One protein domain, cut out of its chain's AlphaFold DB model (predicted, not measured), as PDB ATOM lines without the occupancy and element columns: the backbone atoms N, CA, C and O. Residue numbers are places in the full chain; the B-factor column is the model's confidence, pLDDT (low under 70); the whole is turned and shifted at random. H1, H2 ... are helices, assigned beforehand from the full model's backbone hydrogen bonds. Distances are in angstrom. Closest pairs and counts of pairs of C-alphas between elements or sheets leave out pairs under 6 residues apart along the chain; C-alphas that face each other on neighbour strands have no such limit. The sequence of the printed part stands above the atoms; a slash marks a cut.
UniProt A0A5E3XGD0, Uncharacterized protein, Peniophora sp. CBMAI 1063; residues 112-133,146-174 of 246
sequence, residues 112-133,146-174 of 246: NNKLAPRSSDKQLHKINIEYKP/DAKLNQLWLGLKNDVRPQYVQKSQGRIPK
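This is residues 112 to 133 and 146 to 174 of the 246 residues of an uncharacterized protein of Peniophora sp. CBMAI 1063 (UniProt A0A5E3XGD0). Three ten-residue helices form a small, open cluster: H3 and H4 each meet H2 near its first residues, roughly at right angles to it, while residues 112 to 117, with the short helix H1, stick out as an arm. The printed part has 51 residues with four named helices, H1, H2, H3 and H4 in chain order, and no named strand; its class is all helix. It is only just compact, close to loose, with a radius of gyration of the C-alphas of 11.5 A, and spans 31 by 22 by 22 A.

H1, residues 112 to 115, stands free together with residues 116 and 117. H2, residues 121 to 130, is apart from H1. H3, residues 146 to 155, touches H2, about perpendicular at 82 degrees; their closest C-alphas, those of Lys 122 and Trp 153, are 6.7 A apart. H4, residues 161 to 170, touches H2, about perpendicular at 83 degrees; their closest C-alphas, those of Asp 121 and Val 165, are 5.9 A apart. H3 and H4 are only just apart, with their closest C-alphas at 8.4 A. H1 is apart from H3 and from H4. Every O i to N i+4 pair is within hydrogen-bond range in H2, H3 and H4; H1 is too short for such a pair, and its one O i to N i+3 pair is not within range.

H1 begins at C-alpha 112, (158.229, 130.906, 124.798). H2 runs 14.3 A from C-alpha 121, (153.665, 122.422, 109.909), to C-alpha 130. H3 measures 14.0 A from first to last C-alpha. H4 measures 14.4 A and ends at C-alpha 170, (159.704, 132.312, 108.176).

The two C-alphas farthest apart, those of Leu 115 and Lys 157, are 32.2 A apart. Residues 134 to 145 are not printed, and C-alphas 133 and 146 are 20.1 A apart across this cut, which falls in the link from H2 to H3. The links from H1 to H2 and from H3 to H4 are tight, with 5 residues each. The mean pLDDT of the printed part is 70.0; it is under 70 at residues 112 to 119, 130 to 133, 146 and 167 to 174.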
ATOM      1  N   ASN A 112     158.998 130.960 126.036       49.16
ATOM      2  CA  ASN A 112     158.229 130.906 124.798       49.16
ATOM      3  C   ASN A 112     158.138 129.514 124.144       49.16
ATOM      4  O   ASN A 112     157.069 129.172 123.678       49.16
ATOM      5  N   ASN A 113     159.183 128.678 124.122       51.72
ATOM      6  CA  ASN A 113     159.106 127.341 123.514       51.72
ATOM      7  C   ASN A 113     158.320 126.325 124.359       51.72
ATOM      8  O   ASN A 113     157.842 125.337 123.805       51.72
ATOM      9  N   LYS A 114     158.232 126.527 125.681       53.03
ATOM     10  CA  LYS A 114     157.434 125.677 126.584       53.03
ATOM     11  C   LYS A 114     156.000 126.189 126.696       53.03
ATOM     12  O   LYS A 114     155.065 125.407 126.715       53.03
ATOM     13  N   LEU A 115     155.867 127.506 126.762       55.75
ATOM     14  CA  LEU A 115     154.616 128.217 126.954       55.75
ATOM     15  C   LEU A 115     153.810 128.293 125.642       55.75
ATOM     16  O   LEU A 115     152.623 127.985 125.623       55.75
ATOM     17  N   ALA A 116     154.462 128.611 124.527       58.81
ATOM     18  CA  ALA A 116     153.861 128.719 123.201       58.81
ATOM     19  C   ALA A 116     154.675 127.883 122.196       58.81
ATOM     20  O   ALA A 116     155.466 128.439 121.421       58.81
ATOM     21  N   PRO A 117     154.556 126.539 122.222       60.00
ATOM     22  CA  PRO A 117     155.277 125.699 121.277       60.00
ATOM     23  C   PRO A 117     154.982 126.177 119.856       60.00
ATOM     24  O   PRO A 117     153.835 126.461 119.508       60.00
ATOM     25  N   ARG A 118     156.034 126.302 119.037       60.56
ATOM     26  CA  ARG A 118     155.878 126.703 117.637       60.56
ATOM     27  C   ARG A 118     154.841 125.803 116.982       60.56
ATOM     28  O   ARG A 118     154.964 124.580 117.069       60.56
ATOM     29  N   SER A 119     153.877 126.415 116.300       63.84
ATOM     30  CA  SER A 119     152.896 125.678 115.516       63.84
ATOM     31  C   SER A 119     153.628 124.722 114.575       63.84
ATOM     32  O   SER A 119     154.478 125.142 113.786       63.84
ATOM     33  N   SER A 120     153.326 123.432 114.681       71.56
ATOM     34  CA  SER A 120     153.839 122.434 113.745       71.56
ATOM     35  C   SER A 120     153.361 122.744 112.324       71.56
ATOM     36  O   SER A 120     152.324 123.386 112.131       71.56
ATOM     37  N   ASP A 121     154.067 122.238 111.312       74.69
ATOM     38  CA  ASP A 121     153.665 122.422 109.909       74.69
ATOM     39  C   ASP A 121     152.219 121.945 109.662       74.69
ATOM     40  O   ASP A 121     151.463 122.570 108.917       74.69
ATOM     41  N   LYS A 122     151.803 120.891 110.380       74.44
ATOM     42  CA  LYS A 122     150.432 120.364 110.386       74.44
ATOM     43  C   LYS A 122     149.419 121.354 110.967       74.44
ATOM     44  O   LYS A 122     148.342 121.521 110.403       74.44
ATOM     45  N   GLN A 123     149.752 122.023 112.070       72.06
ATOM     46  CA  GLN A 123     148.885 123.040 112.678       72.06
ATOM     47  C   GLN A 123     148.756 124.271 111.779       72.06
ATOM     48  O   GLN A 123     147.657 124.786 111.610       72.06
ATOM     49  N   LEU A 124     149.837 124.703 111.125       73.19
ATOM     50  CA  LEU A 124     149.766 125.793 110.147       73.19
ATOM     51  C   LEU A 124     148.900 125.431 108.938       73.19
ATOM     52  O   LEU A 124     148.187 126.288 108.418       73.19
ATOM     53  N   HIS A 125     148.924 124.170 108.509       75.50
ATOM     54  CA  HIS A 125     148.009 123.684 107.484       75.50
ATOM     55  C   HIS A 125     146.554 123.684 107.954       75.50
ATOM     56  O   HIS A 125     145.706 124.185 107.220       75.50
ATOM     57  N   LYS A 126     146.282 123.217 109.183       77.31
ATOM     58  CA  LYS A 126     144.949 123.282 109.804       77.31
ATOM     59  C   LYS A 126     144.399 124.709 109.788       77.31
ATOM     60  O   LYS A 126     143.337 124.939 109.228       77.31
ATOM     61  N   ILE A 127     145.178 125.668 110.293       71.75
ATOM     62  CA  ILE A 127     144.807 127.092 110.335       71.75
ATOM     63  C   ILE A 127     144.532 127.633 108.927       71.75
ATOM     64  O   ILE A 127     143.601 128.403 108.724       71.75
ATOM     65  N   ASN A 128     145.335 127.238 107.934       73.00
ATOM     66  CA  ASN A 128     145.173 127.713 106.560       73.00
ATOM     67  C   ASN A 128     143.954 127.096 105.848       73.00
ATOM     68  O   ASN A 128     143.411 127.722 104.941       73.00
ATOM     69  N   ILE A 129     143.536 125.886 106.238       71.19
ATOM     70  CA  ILE A 129     142.280 125.277 105.778       71.19
ATOM     71  C   ILE A 129     141.091 125.964 106.456       71.19
ATOM     72  O   ILE A 129     140.170 126.379 105.765       71.19
ATOM     73  N   GLU A 130     141.134 126.133 107.781       67.94
ATOM     74  CA  GLU A 130     140.050 126.747 108.564       67.94
ATOM     75  C   GLU A 130     139.828 128.228 108.217       67.94
ATOM     76  O   GLU A 130     138.712 128.723 108.318       67.94
ATOM     77  N   TYR A 131     140.867 128.937 107.760       52.06
ATOM     78  CA  TYR A 131     140.758 130.335 107.330       52.06
ATOM     79  C   TYR A 131     140.169 130.510 105.923       52.06
ATOM     80  O   TYR A 131     139.871 131.639 105.537       52.06
ATOM     81  N   LYS A 132     139.998 129.446 105.127       56.38
ATOM     82  CA  LYS A 132     139.211 129.567 103.896       56.38
ATOM     83  C   LYS A 132     137.734 129.503 104.287       56.38
ATOM     84  O   LYS A 132     137.290 128.403 104.626       56.38
ATOM     85  N   PRO A 133     136.976 130.621 104.254       49.31
ATOM     86  CA  PRO A 133     135.531 130.560 104.416       49.31
ATOM     87  C   PRO A 133     135.015 129.674 103.287       49.31
ATOM     88  O   PRO A 133     135.071 130.027 102.112       49.31
ATOM     89  N   ASP A 146     141.974 115.224 114.508       69.94
ATOM     90  CA  ASP A 146     143.383 114.938 114.239       69.94
ATOM     91  C   ASP A 146     143.590 113.843 113.186       69.94
ATOM     92  O   ASP A 146     144.529 113.918 112.388       69.94
ATOM     93  N   ALA A 147     142.706 112.843 113.123       74.69
ATOM     94  CA  ALA A 147     142.772 111.798 112.101       74.69
ATOM     95  C   ALA A 147     142.473 112.378 110.710       74.69
ATOM     96  O   ALA A 147     143.211 112.121 109.755       74.69
ATOM     97  N   LYS A 148     141.452 113.242 110.620       78.00
ATOM     98  CA  LYS A 148     141.094 113.960 109.387       78.00
ATOM     99  C   LYS A 148     142.206 114.918 108.956       78.00
ATOM    100  O   LYS A 148     142.576 114.945 107.784       78.00
ATOM    101  N   LEU A 149     142.809 115.644 109.901       75.75
ATOM    102  CA  LEU A 149     143.949 116.516 109.616       75.75
ATOM    103  C   LEU A 149     145.166 115.732 109.108       75.75
ATOM    104  O   LEU A 149     145.836 116.171 108.174       75.75
ATOM    105  N   ASN A 150     145.450 114.566 109.691       77.19
ATOM    106  CA  ASN A 150     146.535 113.705 109.228       77.19
ATOM    107  C   ASN A 150     146.288 113.189 107.807       77.19
ATOM    108  O   ASN A 150     147.222 113.194 107.009       77.19
ATOM    109  N   GLN A 151     145.057 112.800 107.466       78.06
ATOM    110  CA  GLN A 151     144.717 112.398 106.098       78.06
ATOM    111  C   GLN A 151     144.889 113.549 105.101       78.06
ATOM    112  O   GLN A 151     145.526 113.359 104.068       78.06
ATOM    113  N   LEU A 152     144.415 114.757 105.430       80.94
ATOM    114  CA  LEU A 152     144.600 115.945 104.584       80.94
ATOM    115  C   LEU A 152     146.085 116.302 104.414       80.94
ATOM    116  O   LEU A 152     146.540 116.584 103.304       80.94
ATOM    117  N   TRP A 153     146.869 116.210 105.491       80.38
ATOM    118  CA  TRP A 153     148.316 116.423 105.449       80.38
ATOM    119  C   TRP A 153     149.046 115.382 104.591       80.38
ATOM    120  O   TRP A 153     149.953 115.720 103.828       80.38
ATOM    121  N   LEU A 154     148.647 114.114 104.689       83.81
ATOM    122  CA  LEU A 154     149.199 113.036 103.870       83.81
ATOM    123  C   LEU A 154     148.737 113.119 102.404       83.81
ATOM    124  O   LEU A 154     149.481 112.703 101.519       83.81
ATOM    125  N   GLY A 155     147.572 113.710 102.138       82.94
ATOM    126  CA  GLY A 155     147.052 113.961 100.790       82.94
ATOM    127  C   GLY A 155     147.668 115.172 100.078       82.94
ATOM    128  O   GLY A 155     147.529 115.302  98.862       82.94
ATOM    129  N   LEU A 156     148.378 116.057 100.791       85.31
ATOM    130  CA  LEU A 156     149.110 117.169 100.174       85.31
ATOM    131  C   LEU A 156     150.190 116.654  99.220       85.31
ATOM    132  O   LEU A 156     151.024 115.829  99.610       85.31
ATOM    133  N   LYS A 157     150.224 117.226  98.011       89.44
ATOM    134  CA  LYS A 157     151.270 116.971  97.015       89.44
ATOM    135  C   LYS A 157     152.667 117.285  97.580       89.44
ATOM    136  O   LYS A 157     152.850 118.218  98.372       89.44
ATOM    137  N   ASN A 158     153.660 116.494  97.166       83.44
ATOM    138  CA  ASN A 158     155.030 116.535  97.697       83.44
ATOM    139  C   ASN A 158     155.770 117.860  97.434       83.44
ATOM    140  O   ASN A 158     156.701 118.183  98.162       83.44
ATOM    141  N   ASP A 159     155.353 118.636  96.439       85.06
ATOM    142  CA  ASP A 159     155.866 119.969  96.098       85.06
ATOM    143  C   ASP A 159     155.312 121.083  97.005       85.06
ATOM    144  O   ASP A 159     155.956 122.119  97.199       85.06
ATOM    145  N   VAL A 160     154.147 120.865  97.623       80.62
ATOM    146  CA  VAL A 160     153.481 121.853  98.486       80.62
ATOM    147  C   VAL A 160     153.960 121.759  99.938       80.62
ATOM    148  O   VAL A 160     154.083 122.782 100.616       80.62
ATOM    149  N   ARG A 161     154.289 120.559 100.439       80.44
ATOM    150  CA  ARG A 161     154.759 120.380 101.830       80.44
ATOM    151  C   ARG A 161     156.026 121.184 102.163       80.44
ATOM    152  O   ARG A 161     156.023 121.838 103.207       80.44
ATOM    153  N   PRO A 162     157.073 121.230 101.310       80.62
ATOM    154  CA  PRO A 162     158.255 122.053 101.563       80.62
ATOM    155  C   PRO A 162     157.928 123.542 101.722       80.62
ATOM    156  O   PRO A 162     158.580 124.224 102.508       80.62
ATOM    157  N   GLN A 163     156.886 124.044 101.050       80.12
ATOM    158  CA  GLN A 163     156.452 125.436 101.194       80.12
ATOM    159  C   GLN A 163     155.842 125.707 102.573       80.12
ATOM    160  O   GLN A 163     156.027 126.795 103.112       80.12
ATOM    161  N   TYR A 164     155.140 124.738 103.173       75.00
ATOM    162  CA  TYR A 164     154.646 124.859 104.551       75.00
ATOM    163  C   TYR A 164     155.787 124.816 105.570       75.00
ATOM    164  O   TYR A 164     155.800 125.649 106.471       75.00
ATOM    165  N   VAL A 165     156.779 123.941 105.370       74.75
ATOM    166  CA  VAL A 165     158.005 123.890 106.193       74.75
ATOM    167  C   VAL A 165     158.789 125.204 106.092       74.75
ATOM    168  O   VAL A 165     159.301 125.724 107.079       74.75
ATOM    169  N   GLN A 166     158.875 125.790 104.898       76.06
ATOM    170  CA  GLN A 166     159.530 127.083 104.707       76.06
ATOM    171  C   GLN A 166     158.723 128.224 105.347       76.06
ATOM    172  O   GLN A 166     159.293 129.112 105.985       76.06
ATOM    173  N   LYS A 167     157.388 128.196 105.228       68.88
ATOM    174  CA  LYS A 167     156.491 129.183 105.848       68.88
ATOM    175  C   LYS A 167     156.495 129.098 107.374       68.88
ATOM    176  O   LYS A 167     156.470 130.148 108.007       68.88
ATOM    177  N   SER A 168     156.580 127.908 107.966       66.94
ATOM    178  CA  SER A 168     156.680 127.728 109.423       66.94
ATOM    179  C   SER A 168     158.011 128.217 109.991       66.94
ATOM    180  O   SER A 168     158.087 128.660 111.137       66.94
ATOM    181  N   GLN A 169     159.067 128.197 109.174       62.53
ATOM    182  CA  GLN A 169     160.372 128.749 109.528       62.53
ATOM    183  C   GLN A 169     160.433 130.279 109.406       62.53
ATOM    184  O   GLN A 169     161.203 130.898 110.139       62.53
ATOM    185  N   GLY A 170     159.647 130.879 108.500       54.06
ATOM    186  CA  GLY A 170     159.704 132.312 108.176       54.06
ATOM    187  C   GLY A 170     158.581 133.189 108.742       54.06
ATOM    188  O   GLY A 170     158.794 134.385 108.923       54.06
ATOM    189  N   ARG A 171     157.394 132.642 109.038       54.28
ATOM    190  CA  ARG A 171     156.298 133.398 109.669       54.28
ATOM    191  C   ARG A 171     156.289 133.159 111.170       54.28
ATOM    192  O   ARG A 171     156.124 132.033 111.624       54.28
ATOM    193  N   ILE A 172     156.368 134.246 111.931       55.34
ATOM    194  CA  ILE A 172     155.822 134.277 113.288       55.34
ATOM    195  C   ILE A 172     154.317 134.006 113.106       55.34
ATOM    196  O   ILE A 172     153.675 134.754 112.362       55.34
ATOM    197  N   PRO A 173     153.748 132.914 113.652       57.72
ATOM    198  CA  PRO A 173     152.309 132.685 113.560       57.72
ATOM    199  C   PRO A 173     151.578 133.915 114.105       57.72
ATOM    200  O   PRO A 173     152.102 134.543 115.028       57.72
ATOM    201  N   LYS A 174     150.409 134.259 113.532       65.69
ATOM    202  CA  LYS A 174     149.587 135.400 113.976       65.69
ATOM    203  C   LYS A 174     149.593 135.438 115.500       65.69
ATOM    204  O   LYS A 174     149.244 134.429 116.119       65.69
TER     205      LYS A 174